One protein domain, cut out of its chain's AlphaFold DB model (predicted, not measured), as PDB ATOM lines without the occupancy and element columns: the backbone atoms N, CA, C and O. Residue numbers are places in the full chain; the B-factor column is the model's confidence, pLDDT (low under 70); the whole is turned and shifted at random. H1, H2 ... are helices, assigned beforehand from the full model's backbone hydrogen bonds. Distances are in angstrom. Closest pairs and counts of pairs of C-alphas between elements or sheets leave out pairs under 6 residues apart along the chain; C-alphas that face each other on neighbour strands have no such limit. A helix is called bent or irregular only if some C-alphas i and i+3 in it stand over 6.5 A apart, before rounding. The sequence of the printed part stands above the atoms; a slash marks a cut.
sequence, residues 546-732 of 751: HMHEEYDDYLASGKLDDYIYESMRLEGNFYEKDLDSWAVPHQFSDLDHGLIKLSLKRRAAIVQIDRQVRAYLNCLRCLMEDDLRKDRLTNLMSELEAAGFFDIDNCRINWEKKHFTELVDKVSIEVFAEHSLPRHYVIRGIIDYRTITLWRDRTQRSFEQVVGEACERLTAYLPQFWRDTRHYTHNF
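What this domain is: This is residues 546 to 732 of the 751 residues of an uncharacterized protein of Setaria italica (UniProt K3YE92). Two long helices, H3 and H7, run side by side in opposite ways along the long axis, with a head of three shorter helices, H4, H5 and H6, at the end where H3 stops and H7 starts. Towards the other end H1 runs beside the first part of H3, and H2 crosses H3. The printed part has 187 residues with seven named helices, H1 to H7 in order, and no named strand: the class is all helix. It is loose, with a radius of gyration of the C-alphas of 20.7 A, and elongated, spanning 61 by 36 by 30 A.

Where its parts are: H1 is residues 546 to 556, 15.3 A long, and begins at C-alpha 546 at (293.376, 592.377, 488.969). H2 is residues 561 to 571, 16.1 A. H3, the longest, is residues 593 to 625, 47.4 A, from C-alpha 593 at (292.146, 605.271, 482.281). H4 is residues 627 to 642, 22.8 A; H5 is residues 658 to 672, 20.3 A; H6 is residues 679 to 693, 21.3 A. H7 is residues 700 to 724, 33.6 A, and ends at C-alpha 724 at (309.006, 589.380, 481.873). H7 has a kink of 39 degrees near residue 718 and is only just irregular: C-alphas 716 and 719 are 6.9 A apart.

How they stand to each other: H3 is the hub, touching the six other helices. With residues 595 to 603 alone it touches H1, the same way at a shallow tilt of 14 degrees; the closest C-alphas are those of Asp 552 and Ser 599, 6.4 A apart. H2 touches residues 603 to 608 of H3 alone, about perpendicular at 87 degrees, closest at the C-alphas of Ile 564 and Ala 604, 6.2 A. H3 and H7 touch, opposite ways at a shallow tilt of 4 degrees, closest at the C-alphas of Asp 610 and Thr 715, 6.1 A. H3, H6 and H7 form a bundle, helices side by side, though H3 and H6 only just touch, with 3 pairs of C-alphas within 8 A; their closest C-alphas are those of Tyr 616 and Tyr 681, 7.1 A. H6 and H7 are a helical hairpin, closest at the C-alphas of Ile 692 and Ser 702, 5.9 A. H4 and H5 are another, closest at the C-alphas of Leu 640 and Leu 663, 6.9 A. H5 and H6 touch about perpendicular at 75 degrees, closest at the C-alphas of Ser 668 and Val 682, 5.9 A. H3 and H4 touch only at the corner, and only just, with 3 pairs of C-alphas within 8 A. H2 and H7 are apart, for instance. Each O i to N i+4 pair is within hydrogen-bond range in H1 to H6; in H7 17 of 21 are.

The domain as a whole: The two C-alphas farthest apart are those of Asp 590 and Ala 642, 61.3 A. The printed part has no cut. The links H2 to H3, 21 residues, and H4 to H5, 15 residues, are long. The mean pLDDT of the printed part is 78.6; residues 567 to 584, 648 to 656, 696 to 699 and 723 to 727 are under 70.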
ATOM      1  N   HIS A 546     293.837 593.632 489.546       82.88
ATOM      2  CA  HIS A 546     293.376 592.377 488.969       82.88
ATOM      3  C   HIS A 546     292.782 592.589 487.566       82.88
ATOM      4  O   HIS A 546     293.193 591.925 486.615       82.88
ATOM      5  N   MET A 547     291.911 593.592 487.398       84.00
ATOM      6  CA  MET A 547     291.372 593.964 486.081       84.00
ATOM      7  C   MET A 547     292.465 594.416 485.101       84.00
ATOM      8  O   MET A 547     292.376 594.146 483.904       84.00
ATOM      9  N   HIS A 548     293.507 595.092 485.588       88.50
ATOM     10  CA  HIS A 548     294.641 595.504 484.765       88.50
ATOM     11  C   HIS A 548     295.468 594.312 484.274       88.50
ATOM     12  O   HIS A 548     295.865 594.285 483.111       88.50
ATOM     13  N   GLU A 549     295.695 593.306 485.123       85.25
ATOM     14  CA  GLU A 549     296.360 592.063 484.720       85.25
ATOM     15  C   GLU A 549     295.553 591.308 483.658       85.25
ATOM     16  O   GLU A 549     296.116 590.890 482.642       85.25
ATOM     17  N   GLU A 550     294.235 591.198 483.834       87.62
ATOM     18  CA  GLU A 550     293.348 590.595 482.834       87.62
ATOM     19  C   GLU A 550     293.350 591.372 481.507       87.62
ATOM     20  O   GLU A 550     293.321 590.778 480.422       87.62
ATOM     21  N   TYR A 551     293.417 592.704 481.574       87.50
ATOM     22  CA  TYR A 551     293.521 593.557 480.395       87.50
ATOM     23  C   TYR A 551     294.859 593.373 479.665       87.50
ATOM     24  O   TYR A 551     294.895 593.281 478.434       87.50
ATOM     25  N   ASP A 552     295.959 593.245 480.404       85.94
ATOM     26  CA  ASP A 552     297.282 592.949 479.857       85.94
ATOM     27  C   ASP A 552     297.335 591.581 479.171       85.94
ATOM     28  O   ASP A 552     297.940 591.448 478.101       85.94
ATOM     29  N   ASP A 553     296.680 590.571 479.741       85.38
ATOM     30  CA  ASP A 553     296.550 589.251 479.122       85.38
ATOM     31  C   ASP A 553     295.668 589.298 477.866       85.38
ATOM     32  O   ASP A 553     295.976 588.664 476.847       85.38
ATOM     33  N   TYR A 554     294.611 590.113 477.882       86.31
ATOM     34  CA  TYR A 554     293.803 590.382 476.698       86.31
ATOM     35  C   TYR A 554     294.630 591.047 475.589       86.31
ATOM     36  O   TYR A 554     294.577 590.600 474.439       86.31
ATOM     37  N   LEU A 555     295.451 592.051 475.904       83.94
ATOM     38  CA  LEU A 555     296.357 592.679 474.936       83.94
ATOM     39  C   LEU A 555     297.442 591.717 474.451       83.94
ATOM     40  O   LEU A 555     297.764 591.699 473.261       83.94
ATOM     41  N   ALA A 556     297.964 590.861 475.331       81.94
ATOM     42  CA  ALA A 556     298.942 589.840 474.973       81.94
ATOM     43  C   ALA A 556     298.407 588.847 473.930       81.94
ATOM     44  O   ALA A 556     299.195 588.322 473.140       81.94
ATOM     45  N   SER A 557     297.085 588.638 473.869       83.00
ATOM     46  CA  SER A 557     296.444 587.804 472.843       83.00
ATOM     47  C   SER A 557     296.611 588.334 471.411       83.00
ATOM     48  O   SER A 557     296.375 587.593 470.457       83.00
ATOM     49  N   GLY A 558     296.999 589.603 471.247       80.81
ATOM     50  CA  GLY A 558     297.261 590.235 469.953       80.81
ATOM     51  C   GLY A 558     296.018 590.615 469.148       80.81
ATOM     52  O   GLY A 558     296.137 591.121 468.036       80.81
ATOM     53  N   LYS A 559     294.811 590.431 469.700       82.75
ATOM     54  CA  LYS A 559     293.539 590.752 469.022       82.75
ATOM     55  C   LYS A 559     293.411 592.217 468.588       82.75
ATOM     56  O   LYS A 559     292.685 592.495 467.640       82.75
ATOM     57  N   LEU A 560     294.090 593.131 469.279       80.94
ATOM     58  CA  LEU A 560     294.071 594.569 468.995       80.94
ATOM     59  C   LEU A 560     295.303 595.059 468.216       80.94
ATOM     60  O   LEU A 560     295.358 596.236 467.875       80.94
ATOM     61  N   ASP A 561     296.280 594.201 467.905       85.56
ATOM     62  CA  ASP A 561     297.581 594.639 467.373       85.56
ATOM     63  C   ASP A 561     297.479 595.329 466.005       85.56
ATOM     64  O   ASP A 561     298.155 596.332 465.768       85.56
ATOM     65  N   ASP A 562     296.624 594.824 465.108       80.81
ATOM     66  CA  ASP A 562     296.387 595.438 463.792       80.81
ATOM     67  C   ASP A 562     295.779 596.841 463.927       80.81
ATOM     68  O   ASP A 562     296.187 597.772 463.234       80.81
ATOM     69  N   TYR A 563     294.839 597.003 464.858       76.12
ATOM     70  CA  TYR A 563     294.175 598.278 465.114       76.12
ATOM     71  C   TYR A 563     295.132 599.288 465.761       76.12
ATOM     72  O   TYR A 563     295.266 600.410 465.280       76.12
ATOM     73  N   ILE A 564     295.871 598.859 466.794       78.75
ATOM     74  CA  ILE A 564     296.896 599.664 467.477       78.75
ATOM     75  C   ILE A 564     297.929 600.196 466.470       78.75
ATOM     76  O   ILE A 564     298.348 601.351 466.552       78.75
ATOM     77  N   TYR A 565     298.325 599.372 465.497       77.00
ATOM     78  CA  TYR A 565     299.285 599.760 464.468       77.00
ATOM     79  C   TYR A 565     298.751 600.825 463.498       77.00
ATOM     80  O   TYR A 565     299.444 601.813 463.240       77.00
ATOM     81  N   GLU A 566     297.539 600.656 462.966       73.44
ATOM     82  CA  GLU A 566     296.958 601.634 462.033       73.44
ATOM     83  C   GLU A 566     296.747 603.004 462.695       73.44
ATOM     84  O   GLU A 566     297.030 604.035 462.082       73.44
ATOM     85  N   SER A 567     296.367 603.035 463.975       67.25
ATOM     86  CA  SER A 567     296.252 604.283 464.741       67.25
ATOM     87  C   SER A 567     297.603 604.988 464.927       67.25
ATOM     88  O   SER A 567     297.710 606.191 464.687       67.25
ATOM     89  N   MET A 568     298.674 604.254 465.266       67.75
ATOM     90  CA  MET A 568     300.026 604.834 465.369       67.75
ATOM     91  C   MET A 568     300.505 605.459 464.053       67.75
ATOM     92  O   MET A 568     301.224 606.462 464.060       67.75
ATOM     93  N   ARG A 569     300.121 604.860 462.922       63.69
ATOM     94  CA  ARG A 569     300.511 605.310 461.582       63.69
ATOM     95  C   ARG A 569     299.833 606.622 461.176       63.69
ATOM     96  O   ARG A 569     300.433 607.384 460.421       63.69
ATOM     97  N   LEU A 570     298.606 606.866 461.638       56.09
ATOM     98  CA  LEU A 570     297.801 608.024 461.242       56.09
ATOM     99  C   LEU A 570     298.135 609.299 462.028       56.09
ATOM    100  O   LEU A 570     298.148 610.372 461.428       56.09
ATOM    101  N   GLU A 571     298.441 609.201 463.327       52.19
ATOM    102  CA  GLU A 571     298.495 610.397 464.193       52.19
ATOM    103  C   GLU A 571     299.860 610.706 464.822       52.19
ATOM    104  O   GLU A 571     300.054 611.786 465.379       52.19
ATOM    105  N   GLY A 572     300.852 609.817 464.700       47.25
ATOM    106  CA  GLY A 572     302.247 610.088 465.079       47.25
ATOM    107  C   GLY A 572     302.524 610.312 466.576       47.25
ATOM    108  O   GLY A 572     303.687 610.270 466.963       47.25
ATOM    109  N   ASN A 573     301.499 610.508 467.413       50.50
ATOM    110  CA  ASN A 573     301.527 610.530 468.877       50.50
ATOM    111  C   ASN A 573     300.128 610.199 469.430       50.50
ATOM    112  O   ASN A 573     299.123 610.570 468.836       50.50
ATOM    113  N   PHE A 574     300.071 609.542 470.594       51.00
ATOM    114  CA  PHE A 574     298.827 609.248 471.317       51.00
ATOM    115  C   PHE A 574     298.158 610.544 471.814       51.00
ATOM    116  O   PHE A 574     298.626 611.118 472.800       51.00
ATOM    117  N   TYR A 575     297.072 610.997 471.179       50.53
ATOM    118  CA  TYR A 575     296.234 612.083 471.703       50.53
ATOM    119  C   TYR A 575     295.070 611.540 472.543       50.53
ATOM    120  O   TYR A 575     294.536 610.463 472.295       50.53
ATOM    121  N   GLU A 576     294.653 612.316 473.547       48.72
ATOM    122  CA  GLU A 576     293.601 611.959 474.516       48.72
ATOM    123  C   GLU A 576     292.231 611.649 473.893       48.72
ATOM    124  O   GLU A 576     291.436 610.949 474.510       48.72
ATOM    125  N   LYS A 577     291.961 612.111 472.665       49.19
ATOM    126  CA  LYS A 577     290.688 611.874 471.966       49.19
ATOM    127  C   LYS A 577     290.491 610.442 471.461       49.19
ATOM    128  O   LYS A 577     289.353 610.074 471.183       49.19
ATOM    129  N   ASP A 578     291.552 609.643 471.371       50.75
ATOM    130  CA  ASP A 578     291.466 608.268 470.863       50.75
ATOM    131  C   ASP A 578     291.123 607.236 471.940       50.75
ATOM    132  O   ASP A 578     290.671 606.142 471.599       50.75
ATOM    133  N   LEU A 579     291.278 607.587 473.224       52.00
ATOM    134  CA  LEU A 579     290.958 606.707 474.356       52.00
ATOM    135  C   LEU A 579     289.462 606.365 474.429       52.00
ATOM    136  O   LEU A 579     289.127 605.238 474.778       52.00
ATOM    137  N   ASP A 580     288.589 607.288 474.012       48.53
ATOM    138  CA  ASP A 580     287.139 607.062 473.914       48.53
ATOM    139  C   ASP A 580     286.745 606.216 472.685       48.53
ATOM    140  O   ASP A 580     285.618 605.726 472.598       48.53
ATOM    141  N   SER A 581     287.651 606.049 471.709       54.19
ATOM    142  CA  SER A 581     287.401 605.294 470.468       54.19
ATOM    143  C   SER A 581     287.951 603.869 470.505       54.19
ATOM    144  O   SER A 581     287.541 603.011 469.715       54.19
ATOM    145  N   TRP A 582     288.876 603.597 471.429       55.84
ATOM    146  CA  TRP A 582     289.365 602.254 471.666       55.84
ATOM    147  C   TRP A 582     288.194 601.413 472.140       55.84
ATOM    148  O   TRP A 582     287.604 601.675 473.184       55.84
ATOM    149  N   ALA A 583     287.857 600.384 471.365       56.72
ATOM    150  CA  ALA A 583     286.924 599.347 471.773       56.72
ATOM    151  C   ALA A 583     287.570 598.504 472.884       56.72
ATOM    152  O   ALA A 583     287.820 597.312 472.711       56.72
ATOM    153  N   VAL A 584     287.901 599.144 474.010       64.62
ATOM    154  CA  VAL A 584     288.147 598.490 475.283       64.62
ATOM    155  C   VAL A 584     286.898 597.647 475.508       64.62
ATOM    156  O   VAL A 584     285.792 598.196 475.535       64.62
ATOM    157  N   PRO A 585     287.027 596.308 475.534       72.81
ATOM    158  CA  PRO A 585     285.883 595.445 475.757       72.81
ATOM    159  C   PRO A 585     285.079 595.951 476.954       72.81
ATOM    160  O   PRO A 585     285.680 596.326 477.954       72.81
ATOM    161  N   HIS A 586     283.744 595.943 476.871       75.12
ATOM    162  CA  HIS A 586     282.884 596.461 477.947       75.12
ATOM    163  C   HIS A 586     283.227 595.898 479.337       75.12
ATOM    164  O   HIS A 586     283.006 596.570 480.329       75.12
ATOM    165  N   GLN A 587     283.809 594.698 479.411       79.62
ATOM    166  CA  GLN A 587     284.313 594.094 480.651       79.62
ATOM    167  C   GLN A 587     285.449 594.876 481.346       79.62
ATOM    168  O   GLN A 587     285.732 594.598 482.500       79.62
ATOM    169  N   PHE A 588     286.097 595.832 480.673       83.56
ATOM    170  CA  PHE A 588     287.162 596.675 481.228       83.56
ATOM    171  C   PHE A 588     286.786 598.167 481.229       83.56
ATOM    172  O   PHE A 588     287.670 599.012 481.333       83.56
ATOM    173  N   SER A 589     285.499 598.519 481.085       78.94
ATOM    174  CA  SER A 589     285.059 599.927 481.137       78.94
ATOM    175  C   SER A 589     285.345 600.592 482.480       78.94
ATOM    176  O   SER A 589     285.525 601.803 482.539       78.94
ATOM    177  N   ASP A 590     285.386 599.783 483.536       82.19
ATOM    178  CA  ASP A 590     285.542 600.230 484.917       82.19
ATOM    179  C   ASP A 590     287.021 600.260 485.348       82.19
ATOM    180  O   ASP A 590     287.332 600.618 486.486       82.19
ATOM    181  N   LEU A 591     287.941 599.883 484.451       85.44
ATOM    182  CA  LEU A 591     289.382 599.968 484.665       85.44
ATOM    183  C   LEU A 591     289.861 601.417 484.497       85.44
ATOM    184  O   LEU A 591     289.488 602.110 483.552       85.44
ATOM    185  N   ASP A 592     290.735 601.861 485.394       87.50
ATOM    186  CA  ASP A 592     291.286 603.210 485.393       87.50
ATOM    187  C   ASP A 592     291.964 603.584 484.063       87.50
ATOM    188  O   ASP A 592     292.782 602.846 483.499       87.50
ATOM    189  N   HIS A 593     291.652 604.783 483.568       81.44
ATOM    190  CA  HIS A 593     292.146 605.271 482.281       81.44
ATOM    191  C   HIS A 593     293.675 605.417 482.230       81.44
ATOM    192  O   HIS A 593     294.276 605.255 481.163       81.44
ATOM    193  N   GLY A 594     294.323 605.713 483.362       81.81
ATOM    194  CA  GLY A 594     295.778 605.781 483.479       81.81
ATOM    195  C   GLY A 594     296.431 604.415 483.281       81.81
ATOM    196  O   GLY A 594     297.408 604.304 482.533       81.81
ATOM    197  N   LEU A 595     295.845 603.371 483.872       84.94
ATOM    198  CA  LEU A 595     296.258 601.978 483.691       84.94
ATOM    199  C   LEU A 595     296.070 601.509 482.237       84.94
ATOM    200  O   LEU A 595     297.031 601.061 481.609       84.94
ATOM    201  N   ILE A 596     294.894 601.737 481.639       83.88
ATOM    202  CA  ILE A 596     294.625 601.411 480.221       83.88
ATOM    203  C   ILE A 596     295.677 602.045 479.296       83.88
ATOM    204  O   ILE A 596     296.236 601.392 478.406       83.88
ATOM    205  N   LYS A 597     295.990 603.327 479.523       81.25
ATOM    206  CA  LYS A 597     296.975 604.080 478.737       81.25
ATOM    207  C   LYS A 597     298.384 603.496 478.860       81.25
ATOM    208  O   LYS A 597     299.111 603.461 477.863       81.25
ATOM    209  N   LEU A 598     298.783 603.052 480.054       83.69
ATOM    210  CA  LEU A 598     300.091 602.437 480.293       83.69
ATOM    211  C   LEU A 598     300.246 601.135 479.499       83.69
ATOM    212  O   LEU A 598     301.222 601.005 478.747       83.69
ATOM    213  N   SER A 599     299.278 600.222 479.599       85.44
ATOM    214  CA  SER A 599     299.288 598.958 478.854       85.44
ATOM    215  C   SER A 599     299.298 599.177 477.347       85.44
ATOM    216  O   SER A 599     300.109 598.583 476.636       85.44
ATOM    217  N   LEU A 600     298.465 600.086 476.835       81.69
ATOM    218  CA  LEU A 600     298.376 600.327 475.396       81.69
ATOM    219  C   LEU A 600     299.624 600.993 474.824       81.69
ATOM    220  O   LEU A 600     300.125 600.551 473.790       81.69
ATOM    221  N   LYS A 601     300.196 601.986 475.517       80.94
ATOM    222  CA  LYS A 601     301.471 602.600 475.115       80.94
ATOM    223  C   LYS A 601     302.587 601.559 475.050       80.94
ATOM    224  O   LYS A 601     303.404 601.564 474.127       80.94
ATOM    225  N   ARG A 602     302.622 600.652 476.026       82.00
ATOM    226  CA  ARG A 602     303.604 599.570 476.074       82.00
ATOM    227  C   ARG A 602     303.364 598.556 474.953       82.00
ATOM    228  O   ARG A 602     304.316 598.175 474.271       82.00
ATOM    229  N   ARG A 603     302.114 598.132 474.729       85.44
ATOM    230  CA  ARG A 603     301.766 597.137 473.702       85.44
ATOM    231  C   ARG A 603     302.074 597.670 472.314       85.44
ATOM    232  O   ARG A 603     302.661 596.959 471.508       85.44
ATOM    233  N   ALA A 604     301.775 598.939 472.076       81.19
ATOM    234  CA  ALA A 604     302.120 599.649 470.858       81.19
ATOM    235  C   ALA A 604     303.625 599.609 470.552       81.19
ATOM    236  O   ALA A 604     304.009 599.340 469.415       81.19
ATOM    237  N   ALA A 605     304.491 599.767 471.559       81.31
ATOM    238  CA  ALA A 605     305.933 599.616 471.371       81.31
ATOM    239  C   ALA A 605     306.324 598.185 470.949       81.31
ATOM    240  O   ALA A 605     307.145 598.021 470.048       81.31
ATOM    241  N   ILE A 606     305.713 597.152 471.542       84.50
ATOM    242  CA  ILE A 606     305.951 595.750 471.152       84.50
ATOM    243  C   ILE A 606     305.464 595.471 469.728       84.50
ATOM    244  O   ILE A 606     306.201 594.883 468.937       84.50
ATOM    245  N   VAL A 607     304.260 595.929 469.382       85.06
ATOM    246  CA  VAL A 607     303.694 595.806 468.030       85.06
ATOM    247  C   VAL A 607     304.589 596.510 467.012       85.06
ATOM    248  O   VAL A 607     304.861 595.966 465.944       85.06
ATOM    249  N   GLN A 608     305.111 597.689 467.353       83.44
ATOM    250  CA  GLN A 608     306.036 598.419 466.497       83.44
ATOM    251  C   GLN A 608     307.352 597.660 466.291       83.44
ATOM    252  O   GLN A 608     307.846 597.609 465.165       83.44
ATOM    253  N   ILE A 609     307.907 597.038 467.338       84.38
ATOM    254  CA  ILE A 609     309.104 596.193 467.218       84.38
ATOM    255  C   ILE A 609     308.819 594.994 466.306       84.38
ATOM    256  O   ILE A 609     309.578 594.772 465.365       84.38
ATOM    257  N   ASP A 610     307.722 594.260 466.521       86.25
ATOM    258  CA  ASP A 610     307.351 593.115 465.674       86.25
ATOM    259  C   ASP A 610     307.225 593.525 464.198       86.25
ATOM    260  O   ASP A 610     307.798 592.890 463.310       86.25
ATOM    261  N   ARG A 611     306.555 594.651 463.925       86.25
ATOM    262  CA  ARG A 611     306.392 595.191 462.567       86.25
ATOM    263  C   ARG A 611     307.719 595.606 461.945       86.25
ATOM    264  O   ARG A 611     307.955 595.286 460.781       86.25
ATOM    265  N   GLN A 612     308.596 596.269 462.699       86.00
ATOM    266  CA  GLN A 612     309.930 596.649 462.227       86.00
ATOM    267  C   GLN A 612     310.792 595.423 461.919       86.00
ATOM    268  O   GLN A 612     311.443 595.398 460.878       86.00
ATOM    269  N   VAL A 613     310.751 594.388 462.761       87.62
ATOM    270  CA  VAL A 613     311.470 593.124 462.542       87.62
ATOM    271  C   VAL A 613     310.951 592.410 461.294       87.62
ATOM    272  O   VAL A 613     311.747 591.972 460.463       87.62
ATOM    273  N   ARG A 614     309.627 592.344 461.099       87.94
ATOM    274  CA  ARG A 614     309.022 591.759 459.889       87.94
ATOM    275  C   ARG A 614     309.349 592.556 458.628       87.94
ATOM    276  O   ARG A 614     309.657 591.958 457.601       87.94
ATOM    277  N   ALA A 615     309.303 593.886 458.695       87.88
ATOM    278  CA  ALA A 615     309.676 594.763 457.587       87.88
ATOM    279  C   ALA A 615     311.164 594.616 457.237       87.88
ATOM    280  O   ALA A 615     311.502 594.461 456.067       87.88
ATOM    281  N   TYR A 616     312.041 594.576 458.244       89.31
ATOM    282  CA  TYR A 616     313.470 594.312 458.087       89.31
ATOM    283  C   TYR A 616     313.731 592.967 457.394       89.31
ATOM    284  O   TYR A 616     314.437 592.920 456.383       89.31
ATOM    285  N   LEU A 617     313.107 591.893 457.891       89.38
ATOM    286  CA  LEU A 617     313.206 590.551 457.315       89.38
ATOM    287  C   LEU A 617     312.722 590.530 455.859       89.38
ATOM    288  O   LEU A 617     313.391 589.965 454.995       89.38
ATOM    289  N   ASN A 618     311.586 591.175 455.571       89.12
ATOM    290  CA  ASN A 618     311.032 591.260 454.221       89.12
ATOM    291  C   ASN A 618     311.946 592.033 453.267       89.12
ATOM    292  O   ASN A 618     312.228 591.527 452.186       89.12
ATOM    293  N   CYS A 619     312.448 593.207 453.661       88.69
ATOM    294  CA  CYS A 619     313.360 594.004 452.839       88.69
ATOM    295  C   CYS A 619     314.622 593.224 452.467       88.69
ATOM    296  O   CYS A 619     315.008 593.194 451.298       88.69
ATOM    297  N   LEU A 620     315.248 592.554 453.441       87.19
ATOM    298  CA  LEU A 620     316.441 591.758 453.170       87.19
ATOM    299  C   LEU A 620     316.133 590.501 452.352       87.19
ATOM    300  O   LEU A 620     316.933 590.129 451.499       87.19
ATOM    301  N   ARG A 621     314.971 589.873 452.546       87.50
ATOM    302  CA  ARG A 621     314.538 588.750 451.708       87.50
ATOM    303  C   ARG A 621     314.340 589.179 450.253       87.50
ATOM    304  O   ARG A 621     314.900 588.544 449.366       87.50
ATOM    305  N   CYS A 622     313.647 590.292 450.009       86.00
ATOM    306  CA  CYS A 622     313.479 590.858 448.667       86.00
ATOM    307  C   CYS A 622     314.831 591.229 448.032       86.00
ATOM    308  O   CYS A 622     315.059 590.967 446.854       86.00
ATOM    309  N   LEU A 623     315.765 591.782 448.815       85.06
ATOM    310  CA  LEU A 623     317.136 592.050 448.367       85.06
ATOM    311  C   LEU A 623     317.858 590.768 447.918       85.06
ATOM    312  O   LEU A 623     318.625 590.797 446.957       85.06
ATOM    313  N   MET A 624     317.623 589.633 448.585       82.50
ATOM    314  CA  MET A 624     318.215 588.349 448.200       82.50
ATOM    315  C   MET A 624     317.642 587.782 446.889       82.50
ATOM    316  O   MET A 624     318.266 586.900 446.297       82.50
ATOM    317  N   GLU A 625     316.524 588.308 446.395       83.69
ATOM    318  CA  GLU A 625     315.890 587.902 445.134       83.69
ATOM    319  C   GLU A 625     316.244 588.837 443.954       83.69
ATOM    320  O   GLU A 625     316.158 588.418 442.803       83.69
ATOM    321  N   ASP A 626     316.712 590.066 444.217       84.75
ATOM    322  CA  ASP A 626     317.042 591.083 443.199       84.75
ATOM    323  C   ASP A 626     318.561 591.198 442.954       84.75
ATOM    324  O   ASP A 626     319.296 591.847 443.703       84.75
ATOM    325  N   ASP A 627     319.050 590.583 441.871       82.31
ATOM    326  CA  ASP A 627     320.480 590.575 441.524       82.31
ATOM    327  C   ASP A 627     321.054 591.970 441.226       82.31
ATOM    328  O   ASP A 627     322.215 592.244 441.532       82.31
ATOM    329  N   LEU A 628     320.243 592.891 440.702       84.50
ATOM    330  CA  LEU A 628     320.704 594.229 440.330       84.50
ATOM    331  C   LEU A 628     320.912 595.107 441.573       84.50
ATOM    332  O   LEU A 628     321.875 595.880 441.640       84.50
ATOM    333  N   ARG A 629     320.052 594.955 442.590       83.44
ATOM    334  CA  ARG A 629     320.245 595.584 443.907       83.44
ATOM    335  C   ARG A 629     321.429 594.988 444.667       83.44
ATOM    336  O   ARG A 629     322.148 595.739 445.328       83.44
ATOM    337  N   LYS A 630     321.697 593.680 444.543       85.38
ATOM    338  CA  LYS A 630     322.893 593.051 445.143       85.38
ATOM    339  C   LYS A 630     324.190 593.637 444.596       85.38
ATOM    340  O   LYS A 630     325.096 593.925 445.379       85.38
ATOM    341  N   ASP A 631     324.284 593.849 443.285       84.12
ATOM    342  CA  ASP A 631     325.481 594.431 442.664       84.12
ATOM    343  C   ASP A 631     325.739 595.859 443.168       84.12
ATOM    344  O   ASP A 631     326.858 596.217 443.543       84.12
ATOM    345  N   ARG A 632     324.681 596.675 443.253       86.00
ATOM    346  CA  ARG A 632     324.761 598.038 443.801       86.00
ATOM    347  C   ARG A 632     325.164 598.048 445.267       86.00
ATOM    348  O   ARG A 632     326.030 598.834 445.653       86.00
ATOM    349  N   LEU A 633     324.576 597.162 446.067       87.81
ATOM    350  CA  LEU A 633     324.924 597.048 447.474       87.81
ATOM    351  C   LEU A 633     326.372 596.576 447.639       87.81
ATOM    352  O   LEU A 633     327.082 597.129 448.462       87.81
ATOM    353  N   THR A 634     326.862 595.655 446.809       86.12
ATOM    354  CA  THR A 634     328.268 595.205 446.830       86.12
ATOM    355  C   THR A 634     329.254 596.362 446.600       86.12
ATOM    356  O   THR A 634     330.284 596.447 447.277       86.12
ATOM    357  N   ASN A 635     328.916 597.303 445.712       88.75
ATOM    358  CA  ASN A 635     329.705 598.526 445.522       88.75
ATOM    359  C   ASN A 635     329.676 599.419 446.775       88.75
ATOM    360  O   ASN A 635     330.732 599.830 447.253       88.75
ATOM    361  N   LEU A 636     328.495 599.648 447.363       90.56
ATOM    362  CA  LEU A 636     328.352 600.418 448.608       90.56
ATOM    363  C   LEU A 636     329.084 599.766 449.792       90.56
ATOM    364  O   LEU A 636     329.677 600.463 450.611       90.56
ATOM    365  N   MET A 637     329.095 598.434 449.869       89.56
ATOM    366  CA  MET A 637     329.840 597.682 450.881       89.56
ATOM    367  C   MET A 637     331.351 597.880 450.729       89.56
ATOM    368  O   MET A 637     332.044 598.037 451.731       89.56
ATOM    369  N   SER A 638     331.849 597.940 449.490       89.06
ATOM    370  CA  SER A 638     333.259 598.230 449.199       89.06
ATOM    371  C   SER A 638     333.633 599.669 449.580       89.06
ATOM    372  O   SER A 638     334.715 599.903 450.116       89.06
ATOM    373  N   GLU A 639     332.731 600.635 449.362       89.94
ATOM    374  CA  GLU A 639     332.900 602.025 449.817       89.94
ATOM    375  C   GLU A 639     332.920 602.127 451.353       89.94
ATOM    376  O   GLU A 639     333.785 602.801 451.915       89.94
ATOM    377  N   LEU A 640     332.018 601.419 452.045       87.75
ATOM    378  CA  LEU A 640     331.991 601.341 453.512       87.75
ATOM    379  C   LEU A 640     333.269 600.708 454.078       87.75
ATOM    380  O   LEU A 640     333.806 601.186 455.080       87.75
ATOM    381  N   GLU A 641     333.779 599.660 453.432       87.06
ATOM    382  CA  GLU A 641     335.025 598.998 453.818       87.06
ATOM    383  C   GLU A 641     336.241 599.907 453.600       87.06
ATOM    384  O   GLU A 641     337.042 600.076 454.517       87.06
ATOM    385  N   ALA A 642     336.327 600.595 452.457       85.75
ATOM    386  CA  ALA A 642     337.370 601.591 452.196       85.75
ATOM    387  C   ALA A 642     337.315 602.784 453.168       85.75
ATOM    388  O   ALA A 642     338.346 603.382 453.486       85.75
ATOM    389  N   ALA A 643     336.123 603.128 453.662       82.25
ATOM    390  CA  ALA A 643     335.932 604.171 454.663       82.25
ATOM    391  C   ALA A 643     336.322 603.737 456.093       82.25
ATOM    392  O   ALA A 643     336.431 604.603 456.969       82.25
ATOM    393  N   GLY A 644     336.565 602.439 456.324       79.94
ATOM    394  CA  GLY A 644     336.946 601.866 457.621       79.94
ATOM    395  C   GLY A 644     335.764 601.481 458.518       79.94
ATOM    396  O   GLY A 644     335.933 601.357 459.727       79.94
ATOM    397  N   PHE A 645     334.555 601.304 457.967       81.25
ATOM    398  CA  PHE A 645     333.344 600.992 458.751       81.25
ATOM    399  C   PHE A 645     333.439 599.659 459.516       81.25
ATOM    400  O   PHE A 645     332.780 599.469 460.534       81.25
ATOM    401  N   PHE A 646     334.254 598.727 459.019       80.75
ATOM    402  CA  PHE A 646     334.382 597.373 459.554       80.75
ATOM    403  C   PHE A 646     335.694 597.105 460.307       80.75
ATOM    404  O   PHE A 646     336.004 595.943 460.586       80.75
ATOM    405  N   ASP A 647     336.481 598.142 460.598       76.38
ATOM    406  CA  ASP A 647     337.738 597.975 461.323       76.38
ATOM    407  C   ASP A 647     337.487 597.493 462.764       76.38
ATOM    408  O   ASP A 647     336.586 597.948 463.463       76.38
ATOM    409  N   ILE A 648     338.296 596.535 463.224       60.88
ATOM    410  CA  ILE A 648     338.123 595.882 464.538       60.88
ATOM    411  C   ILE A 648     338.659 596.775 465.681       60.88
ATOM    412  O   ILE A 648     338.303 596.595 466.845       60.88
ATOM    413  N   ASP A 649     339.501 597.763 465.362       67.81
ATOM    414  CA  ASP A 649     340.142 598.657 466.328       67.81
ATOM    415  C   ASP A 649     339.323 599.948 466.514       67.81
ATOM    416  O   ASP A 649     339.501 600.941 465.801       67.81
ATOM    417  N   ASN A 650     338.405 599.929 467.487       59.41
ATOM    418  CA  ASN A 650     337.432 601.003 467.749       59.41
ATOM    419  C   ASN A 650     338.091 602.381 468.005       59.41
ATOM    420  O   ASN A 650     337.466 603.418 467.810       59.41
ATOM    421  N   CYS A 651     339.374 602.403 468.393       58.50
ATOM    422  CA  CYS A 651     340.154 603.622 468.636       58.50
ATOM    423  C   CYS A 651     340.593 604.351 467.350       58.50
ATOM    424  O   CYS A 651     341.084 605.478 467.424       58.50
ATOM    425  N   ARG A 652     340.458 603.721 466.173       57.47
ATOM    426  CA  ARG A 652     340.872 604.285 464.873       57.47
ATOM    427  C   ARG A 652     339.707 604.793 464.023       57.47
ATOM    428  O   ARG A 652     339.940 605.455 463.008       57.47
ATOM    429  N   ILE A 653     338.467 604.515 464.425       63.69
ATOM    430  CA  ILE A 653     337.266 604.870 463.666       63.69
ATOM    431  C   ILE A 653     336.724 606.210 464.161       63.69
ATOM    432  O   ILE A 653     336.309 606.352 465.307       63.69
ATOM    433  N   ASN A 654     336.679 607.202 463.271       68.25
ATOM    434  CA  ASN A 654     335.945 608.437 463.531       68.25
ATOM    435  C   ASN A 654     334.480 608.264 463.098       68.25
ATOM    436  O   ASN A 654     334.136 608.514 461.938       68.25
ATOM    437  N   TRP A 655     333.636 607.832 464.037       68.38
ATOM    438  CA  TRP A 655     332.197 607.620 463.842       68.38
ATOM    439  C   TRP A 655     331.428 608.896 463.445       68.38
ATOM    440  O   TRP A 655     330.351 608.797 462.863       68.38
ATOM    441  N   GLU A 656     331.990 610.089 463.674       68.69
ATOM    442  CA  GLU A 656     331.375 611.381 463.326       68.69
ATOM    443  C   GLU A 656     331.638 611.822 461.877       68.69
ATOM    444  O   GLU A 656     331.180 612.884 461.445       68.69
ATOM    445  N   LYS A 657     332.364 611.028 461.075       76.56
ATOM    446  CA  LYS A 657     332.553 611.343 459.653       76.56
ATOM    447  C   LYS A 657     331.192 611.435 458.960       76.56
ATOM    448  O   LYS A 657     330.499 610.433 458.788       76.56
ATOM    449  N   LYS A 658     330.871 612.624 458.440       81.31
ATOM    450  CA  LYS A 658     329.683 612.876 457.605       81.31
ATOM    451  C   LYS A 658     329.520 611.831 456.491       81.31
ATOM    452  O   LYS A 658     328.414 611.374 456.230       81.31
ATOM    453  N   HIS A 659     330.638 611.381 455.930       83.75
ATOM    454  CA  HIS A 659     330.682 610.352 454.899       83.75
ATOM    455  C   HIS A 659     330.057 609.007 455.320       83.75
ATOM    456  O   HIS A 659     329.368 608.390 454.516       83.75
ATOM    457  N   PHE A 660     330.215 608.561 456.575       82.94
ATOM    458  CA  PHE A 660     329.551 607.337 457.047       82.94
ATOM    459  C   PHE A 660     328.037 607.499 457.095       82.94
ATOM    460  O   PHE A 660     327.308 606.573 456.759       82.94
ATOM    461  N   THR A 661     327.562 608.681 457.488       83.19
ATOM    462  CA  THR A 661     326.128 608.981 457.471       83.19
ATOM    463  C   THR A 661     325.588 608.953 456.049       83.19
ATOM    464  O   THR A 661     324.627 608.243 455.794       83.19
ATOM    465  N   GLU A 662     326.280 609.591 455.105       88.00
ATOM    466  CA  GLU A 662     325.902 609.575 453.687       88.00
ATOM    467  C   GLU A 662     325.872 608.154 453.094       88.00
ATOM    468  O   GLU A 662     324.965 607.825 452.333       88.00
ATOM    469  N   LEU A 663     326.840 607.293 453.438       88.25
ATOM    470  CA  LEU A 663     326.867 605.901 452.973       88.25
ATOM    471  C   LEU A 663     325.752 605.052 453.600       88.25
ATOM    472  O   LEU A 663     325.099 604.292 452.890       88.25
ATOM    473  N   VAL A 664     325.497 605.200 454.904       86.06
ATOM    474  CA  VAL A 664     324.393 604.506 455.589       86.06
ATOM    475  C   VAL A 664     323.039 604.951 455.031       86.06
ATOM    476  O   VAL A 664     322.180 604.105 454.798       86.06
ATOM    477  N   ASP A 665     322.860 606.240 454.738       87.69
ATOM    478  CA  ASP A 665     321.626 606.765 454.144       87.69
ATOM    479  C   ASP A 665     321.412 606.226 452.719       87.69
ATOM    480  O   ASP A 665     320.299 605.833 452.368       87.69
ATOM    481  N   LYS A 666     322.477 606.107 451.910       90.19
ATOM    482  CA  LYS A 666     322.405 605.449 450.591       90.19
ATOM    483  C   LYS A 666     321.974 603.986 450.702       90.19
ATOM    484  O   LYS A 666     321.120 603.552 449.932       90.19
ATOM    485  N   VAL A 667     322.525 603.234 451.660       87.31
ATOM    486  CA  VAL A 667     322.096 601.846 451.913       87.31
ATOM    487  C   VAL A 667     320.636 601.804 452.368       87.31
ATOM    488  O   VAL A 667     319.877 600.952 451.909       87.31
ATOM    489  N   SER A 668     320.219 602.748 453.217       87.56
ATOM    490  CA  SER A 668     318.827 602.868 453.654       87.56
ATOM    491  C   SER A 668     317.872 603.039 452.475       87.56
ATOM    492  O   SER A 668     316.828 602.395 452.444       87.56
ATOM    493  N   ILE A 669     318.227 603.878 451.502       87.00
ATOM    494  CA  ILE A 669     317.413 604.115 450.304       87.00
ATOM    495  C   ILE A 669     317.388 602.873 449.402       87.00
ATOM    496  O   ILE A 669     316.331 602.503 448.904       87.00
ATOM    497  N   GLU A 670     318.515 602.193 449.202       86.12
ATOM    498  CA  GLU A 670     318.564 601.051 448.276       86.12
ATOM    499  C   GLU A 670     317.819 599.813 448.818       86.12
ATOM    500  O   GLU A 670     317.184 599.074 448.061       86.12
ATOM    501  N   VAL A 671     317.882 599.583 450.135       82.88
ATOM    502  CA  VAL A 671     317.370 598.354 450.770       82.88
ATOM    503  C   VAL A 671     316.019 598.564 451.457       82.88
ATOM    504  O   VAL A 671     315.162 597.684 451.404       82.88
ATOM    505  N   PHE A 672     315.805 599.721 452.081       84.25
ATOM    506  CA  PHE A 672     314.677 599.956 452.984       84.25
ATOM    507  C   PHE A 672     313.760 601.108 452.532       84.25
ATOM    508  O   PHE A 672     312.918 601.534 453.306       84.25
ATOM    509  N   ALA A 673     313.852 601.614 451.293       77.75
ATOM    510  CA  ALA A 673     313.052 602.770 450.844       77.75
ATOM    511  C   ALA A 673     311.527 602.633 451.030       77.75
ATOM    512  O   ALA A 673     310.846 603.637 451.230       77.75
ATOM    513  N   GLU A 674     310.984 601.414 450.971       72.94
ATOM    514  CA  GLU A 674     309.544 601.161 451.130       72.94
ATOM    515  C   GLU A 674     309.080 601.192 452.598       72.94
ATOM    516  O   GLU A 674     307.882 601.297 452.875       72.94
ATOM    517  N   HIS A 675     310.012 601.126 453.550       75.56
ATOM    518  CA  HIS A 675     309.727 601.052 454.979       75.56
ATOM    519  C   HIS A 675     310.645 602.001 455.757       75.56
ATOM    520  O   HIS A 675     311.857 601.826 455.788       75.56
ATOM    521  N   SER A 676     310.080 602.994 456.450       71.31
ATOM    522  CA  SER A 676     310.857 603.918 457.289       71.31
ATOM    523  C   SER A 676     311.375 603.218 458.554       71.31
ATOM    524  O   SER A 676     310.792 603.342 459.634       71.31
ATOM    525  N   LEU A 677     312.449 602.443 458.415       80.44
ATOM    526  CA  LEU A 677     313.101 601.749 459.520       80.44
ATOM    527  C   LEU A 677     314.074 602.672 460.270       80.44
ATOM    528  O   LEU A 677     314.780 603.473 459.653       80.44
ATOM    529  N   PRO A 678     314.176 602.534 461.603       79.00
ATOM    530  CA  PRO A 678     315.209 603.202 462.378       79.00
ATOM    531  C   PRO A 678     316.624 602.879 461.883       79.00
ATOM    532  O   PRO A 678     316.935 601.748 461.509       79.00
ATOM    533  N   ARG A 679     317.531 603.853 461.994       81.50
ATOM    534  CA  ARG A 679     318.919 603.758 461.506       81.50
ATOM    535  C   ARG A 679     319.707 602.555 462.044       81.50
ATOM    536  O   ARG A 679     320.586 602.044 461.356       81.50
ATOM    537  N   HIS A 680     319.388 602.071 463.246       80.88
ATOM    538  CA  HIS A 680     320.034 600.885 463.811       80.88
ATOM    539  C   HIS A 680     319.713 599.598 463.029       80.88
ATOM    540  O   HIS A 680     320.594 598.749 462.906       80.88
ATOM    541  N   TYR A 681     318.520 599.468 462.433       81.00
ATOM    542  CA  TYR A 681     318.197 598.346 461.541       81.00
ATOM    543  C   TYR A 681     318.964 598.429 460.222       81.00
ATOM    544  O   TYR A 681     319.384 597.403 459.702       81.00
ATOM    545  N   VAL A 682     319.223 599.636 459.708       84.56
ATOM    546  CA  VAL A 682     320.043 599.821 458.498       84.56
ATOM    547  C   VAL A 682     321.480 599.364 458.750       84.56
ATOM    548  O   VAL A 682     322.034 598.587 457.975       84.56
ATOM    549  N   ILE A 683     322.064 599.785 459.876       83.56
ATOM    550  CA  ILE A 683     323.400 599.349 460.308       83.56
ATOM    551  C   ILE A 683     323.435 597.832 460.505       83.56
ATOM    552  O   ILE A 683     324.365 597.167 460.048       83.56
ATOM    553  N   ARG A 684     322.406 597.272 461.149       84.00
ATOM    554  CA  ARG A 684     322.289 595.826 461.325       84.00
ATOM    555  C   ARG A 684     322.212 595.098 459.981       84.00
ATOM    556  O   ARG A 684     322.937 594.127 459.797       84.00
ATOM    557  N   GLY A 685     321.449 595.625 459.027       85.56
ATOM    558  CA  GLY A 685     321.339 595.100 457.666       85.56
ATOM    559  C   GLY A 685     322.667 595.088 456.916       85.56
ATOM    560  O   GLY A 685     322.980 594.103 456.256       85.56
ATOM    561  N   ILE A 686     323.490 596.131 457.071       86.31
ATOM    562  CA  ILE A 686     324.854 596.185 456.517       86.31
ATOM    563  C   ILE A 686     325.710 595.035 457.073       86.31
ATOM    564  O   ILE A 686     326.390 594.334 456.320       86.31
ATOM    565  N   ILE A 687     325.668 594.823 458.391       85.44
ATOM    566  CA  ILE A 687     326.440 593.772 459.070       85.44
ATOM    567  C   ILE A 687     325.947 592.382 458.657       85.44
ATOM    568  O   ILE A 687     326.758 591.520 458.310       85.44
ATOM    569  N   ASP A 688     324.635 592.163 458.666       87.31
ATOM    570  CA  ASP A 688     324.033 590.878 458.322       87.31
ATOM    571  C   ASP A 688     324.273 590.546 456.837       87.31
ATOM    572  O   ASP A 688     324.685 589.429 456.524       87.31
ATOM    573  N   TYR A 689     324.162 591.519 455.922       87.12
ATOM    574  CA  TYR A 689     324.486 591.334 454.499       87.12
ATOM    575  C   TYR A 689     325.970 591.009 454.271       87.12
ATOM    576  O   TYR A 689     326.306 590.092 453.514       87.12
ATOM    577  N   ARG A 690     326.889 591.697 454.966       85.75
ATOM    578  CA  ARG A 690     328.317 591.334 454.937       85.75
ATOM    579  C   ARG A 690     328.537 589.913 455.439       85.75
ATOM    580  O   ARG A 690     329.300 589.154 454.856       85.75
ATOM    581  N   THR A 691     327.847 589.550 456.512       83.25
ATOM    582  CA  THR A 691     327.954 588.216 457.098       83.25
ATOM    583  C   THR A 691     327.479 587.167 456.100       83.25
ATOM    584  O   THR A 691     328.223 586.236 455.836       83.25
ATOM    585  N   ILE A 692     326.328 587.356 455.450       83.94
ATOM    586  CA  ILE A 692     325.809 586.456 454.406       83.94
ATOM    587  C   ILE A 692     326.796 586.320 453.231       83.94
ATOM    588  O   ILE A 692     327.056 585.215 452.758       83.94
ATOM    589  N   THR A 693     327.390 587.424 452.767       78.19
ATOM    590  CA  THR A 693     328.316 587.411 451.614       78.19
ATOM    591  C   THR A 693     329.655 586.719 451.890       78.19
ATOM    592  O   THR A 693     330.301 586.261 450.939       78.19
ATOM    593  N   LEU A 694     330.052 586.602 453.163       77.44
ATOM    594  CA  LEU A 694     331.242 585.872 453.615       77.44
ATOM    595  C   LEU A 694     331.041 584.346 453.666       77.44
ATOM    596  O   LEU A 694     332.021 583.605 453.774       77.44
ATOM    597  N   TRP A 695     329.802 583.851 453.582       73.31
ATOM    598  CA  TRP A 695     329.530 582.414 453.556       73.31
ATOM    599  C   TRP A 695     329.810 581.820 452.169       73.31
ATOM    600  O   TRP A 695     329.599 582.457 451.137       73.31
ATOM    601  N   ARG A 696     330.298 580.567 452.141       54.91
ATOM    602  CA  ARG A 696     330.685 579.870 450.896       54.91
ATOM    603  C   ARG A 696     329.507 579.646 449.945       54.91
ATOM    604  O   ARG A 696     329.692 579.736 448.737       54.91
ATOM    605  N   ASP A 697     328.322 579.411 450.499       61.47
ATOM    606  CA  ASP A 697     327.066 579.269 449.768       61.47
ATOM    607  C   ASP A 697     326.226 580.529 449.995       61.47
ATOM    608  O   ASP A 697     325.445 580.576 450.945       61.47
ATOM    609  N   ARG A 698     326.379 581.541 449.122       65.75
ATOM    610  CA  ARG A 698     325.584 582.794 449.065       65.75
ATOM    611  C   ARG A 698     324.123 582.531 448.675       65.75
ATOM    612  O   ARG A 698     323.607 583.037 447.684       65.75
ATOM    613  N   THR A 699     323.491 581.637 449.411       68.31
ATOM    614  CA  THR A 699     322.209 581.014 449.104       68.31
ATOM    615  C   THR A 699     321.173 581.447 450.125       68.31
ATOM    616  O   THR A 699     321.514 581.913 451.214       68.31
ATOM    617  N   GLN A 700     319.902 581.217 449.812       73.25
ATOM    618  CA  GLN A 700     318.788 581.443 450.734       73.25
ATOM    619  C   GLN A 700     319.012 580.779 452.102       73.25
ATOM    620  O   GLN A 700     318.746 581.372 453.136       73.25
ATOM    621  N   ARG A 701     319.677 579.619 452.135       76.12
ATOM    622  CA  ARG A 701     320.032 578.923 453.379       76.12
ATOM    623  C   ARG A 701     320.916 579.749 454.325       76.12
ATOM    624  O   ARG A 701     320.744 579.664 455.535       76.12
ATOM    625  N   SER A 702     321.853 580.531 453.788       79.69
ATOM    626  CA  SER A 702     322.710 581.420 454.590       79.69
ATOM    627  C   SER A 702     321.948 582.639 455.118       79.69
ATOM    628  O   SER A 702     322.187 583.073 456.243       79.69
ATOM    629  N   PHE A 703     320.979 583.145 454.349       86.25
ATOM    630  CA  PHE A 703     320.073 584.205 454.788       86.25
ATOM    631  C   PHE A 703     319.169 583.729 455.930       86.25
ATOM    632  O   PHE A 703     319.103 584.389 456.968       86.25
ATOM    633  N   GLU A 704     318.544 582.557 455.785       84.81
ATOM    634  CA  GLU A 704     317.716 581.971 456.839       84.81
ATOM    635  C   GLU A 704     318.507 581.788 458.144       84.81
ATOM    636  O   GLU A 704     317.998 582.121 459.204       84.81
ATOM    637  N   GLN A 705     319.771 581.356 458.092       81.44
ATOM    638  CA  GLN A 705     320.581 581.164 459.305       81.44
ATOM    639  C   GLN A 705     321.026 582.470 459.979       81.44
ATOM    640  O   GLN A 705     321.090 582.536 461.207       81.44
ATOM    641  N   VAL A 706     321.371 583.502 459.202       80.25
ATOM    642  CA  VAL A 706     321.904 584.765 459.746       80.25
ATOM    643  C   VAL A 706     320.784 585.707 460.188       80.25
ATOM    644  O   VAL A 706     320.900 586.346 461.232       80.25
ATOM    645  N   VAL A 707     319.708 585.789 459.405       84.56
ATOM    646  CA  VAL A 707     318.637 586.780 459.579       84.56
ATOM    647  C   VAL A 707     317.318 586.105 459.937       84.56
ATOM    648  O   VAL A 707     316.708 586.485 460.933       84.56
ATOM    649  N   GLY A 708     316.899 585.088 459.177       84.56
ATOM    650  CA  GLY A 708     315.605 584.414 459.360       84.56
ATOM    651  C   GLY A 708     315.412 583.869 460.778       84.56
ATOM    652  O   GLY A 708     314.547 584.345 461.509       84.56
ATOM    653  N   GLU A 709     316.279 582.952 461.208       85.56
ATOM    654  CA  GLU A 709     316.242 582.333 462.536       85.56
ATOM    655  C   GLU A 709     316.371 583.367 463.665       85.56
ATOM    656  O   GLU A 709     315.771 583.210 464.727       85.56
ATOM    657  N   ALA A 710     317.163 584.426 463.468       82.00
ATOM    658  CA  ALA A 710     317.339 585.475 464.469       82.00
ATOM    659  C   ALA A 710     316.062 586.315 464.639       82.00
ATOM    660  O   ALA A 710     315.633 586.552 465.769       82.00
ATOM    661  N   CYS A 711     315.431 586.715 463.531       85.12
ATOM    662  CA  CYS A 711     314.154 587.423 463.534       85.12
ATOM    663  C   CYS A 711     313.026 586.546 464.091       85.12
ATOM    664  O   CYS A 711     312.255 587.019 464.921       85.12
ATOM    665  N   GLU A 712     312.960 585.268 463.710       86.62
ATOM    666  CA  GLU A 712     311.973 584.319 464.238       86.62
ATOM    667  C   GLU A 712     312.116 584.125 465.748       86.62
ATOM    668  O   GLU A 712     311.121 584.199 466.468       86.62
ATOM    669  N   ARG A 713     313.347 583.940 466.251       84.38
ATOM    670  CA  ARG A 713     313.609 583.853 467.697       84.38
ATOM    671  C   ARG A 713     313.190 585.127 468.422       84.38
ATOM    672  O   ARG A 713     312.585 585.036 469.485       84.38
ATOM    673  N   LEU A 714     313.496 586.296 467.859       80.50
ATOM    674  CA  LEU A 714     313.120 587.578 468.450       80.50
ATOM    675  C   LEU A 714     311.597 587.736 468.501       80.50
ATOM    676  O   LEU A 714     311.058 587.991 469.573       80.50
ATOM    677  N   THR A 715     310.898 587.515 467.385       82.56
ATOM    678  CA  THR A 715     309.431 587.580 467.316       82.56
ATOM    679  C   THR A 715     308.768 586.565 468.248       82.56
ATOM    680  O   THR A 715     307.812 586.910 468.939       82.56
ATOM    681  N   ALA A 716     309.291 585.339 468.335       83.56
ATOM    682  CA  ALA A 716     308.798 584.324 469.265       83.56
ATOM    683  C   ALA A 716     309.037 584.701 470.737       83.56
ATOM    684  O   ALA A 716     308.275 584.285 471.609       83.56
ATOM    685  N   TYR A 717     310.073 585.495 471.019       83.31
ATOM    686  CA  TYR A 717     310.387 585.972 472.361       83.31
ATOM    687  C   TYR A 717     309.564 587.201 472.774       83.31
ATOM    688  O   TYR A 717     309.353 587.392 473.966       83.31
ATOM    689  N   LEU A 718     309.042 588.010 471.841       79.56
ATOM    690  CA  LEU A 718     308.295 589.239 472.166       79.56
ATOM    691  C   LEU A 718     307.124 589.046 473.156       79.56
ATOM    692  O   LEU A 718     306.989 589.881 474.053       79.56
ATOM    693  N   PRO A 719     306.301 587.978 473.082       78.81
ATOM    694  CA  PRO A 719     305.262 587.726 474.085       78.81
ATOM    695  C   PRO A 719     305.824 587.434 475.481       78.81
ATOM    696  O   PRO A 719     305.253 587.864 476.482       78.81
ATOM    697  N   GLN A 720     306.949 586.719 475.561       75.62
ATOM    698  CA  GLN A 720     307.611 586.450 476.835       75.62
ATOM    699  C   GLN A 720     308.287 587.715 477.366       75.62
ATOM    700  O   GLN A 720     308.125 588.046 478.532       75.62
ATOM    701  N   PHE A 721     308.943 588.484 476.499       75.69
ATOM    702  CA  PHE A 721     309.513 589.785 476.826       75.69
ATOM    703  C   PHE A 721     308.455 590.748 477.378       75.69
ATOM    704  O   PHE A 721     308.714 591.435 478.363       75.69
ATOM    705  N   TRP A 722     307.250 590.770 476.793       77.31
ATOM    706  CA  TRP A 722     306.102 591.519 477.316       77.31
ATOM    707  C   TRP A 722     305.800 591.153 478.773       77.31
ATOM    708  O   TRP A 722     305.710 592.046 479.613       77.31
ATOM    709  N   ARG A 723     305.715 589.850 479.074       68.69
ATOM    710  CA  ARG A 723     305.440 589.339 480.425       68.69
ATOM    711  C   ARG A 723     306.584 589.603 481.401       68.69
ATOM    712  O   ARG A 723     306.338 590.117 482.483       68.69
ATOM    713  N   ASP A 724     307.819 589.302 481.010       69.38
ATOM    714  CA  ASP A 724     309.006 589.380 481.873       69.38
ATOM    715  C   ASP A 724     309.347 590.813 482.271       69.38
ATOM    716  O   ASP A 724     309.901 591.069 483.338       69.38
ATOM    717  N   THR A 725     309.039 591.770 481.399       65.88
ATOM    718  CA  THR A 725     309.421 593.161 481.621       65.88
ATOM    719  C   THR A 725     308.295 594.004 482.207       65.88
ATOM    720  O   THR A 725     308.538 595.190 482.463       65.88
ATOM    721  N   ARG A 726     307.089 593.455 482.435       67.06
ATOM    722  CA  ARG A 726     305.914 594.209 482.912       67.06
ATOM    723  C   ARG A 726     306.166 594.805 484.302       67.06
ATOM    724  O   ARG A 726     306.147 594.132 485.321       67.06
ATOM    725  N   HIS A 727     306.469 596.093 484.311       69.50
ATOM    726  CA  HIS A 727     306.666 596.896 485.507       69.50
ATOM    727  C   HIS A 727     305.969 598.216 485.226       69.50
ATOM    728  O   HIS A 727     306.329 598.913 484.270       69.50
ATOM    729  N   TYR A 728     304.940 598.507 486.010       74.69
ATOM    730  CA  TYR A 728     304.131 599.707 485.879       74.69
ATOM    731  C   TYR A 728     304.338 600.589 487.100       74.69
ATOM    732  O   TYR A 728     304.450 600.106 488.224       74.69
ATOM    733  N   THR A 729     304.390 601.892 486.862       76.25
ATOM    734  CA  THR A 729     304.414 602.919 487.903       76.25
ATOM    735  C   THR A 729     303.055 603.604 487.889       76.25
ATOM    736  O   THR A 729     302.761 604.365 486.964       76.25
ATOM    737  N   HIS A 730     302.205 603.280 488.862       79.38
ATOM    738  CA  HIS A 730     300.865 603.846 489.009       79.38
ATOM    739  C   HIS A 730     300.456 603.840 490.483       79.38
ATOM    740  O   HIS A 730     300.837 602.924 491.211       79.38
ATOM    741  N   ASN A 731     299.618 604.792 490.899       74.81
ATOM    742  CA  ASN A 731     299.186 604.928 492.294       74.81
ATOM    743  C   ASN A 731     298.587 603.627 492.854       74.81
ATOM    744  O   ASN A 731     298.924 603.241 493.966       74.81
ATOM    745  N   PHE A 732     297.774 602.901 492.076       76.12
ATOM    746  CA  PHE A 732     297.219 601.607 492.504       76.12
ATOM    747  C   PHE A 732     298.289 600.530 492.757       76.12
ATOM    748  O   PHE A 732     298.194 599.809 493.746       76.12
TER     749      PHE A 732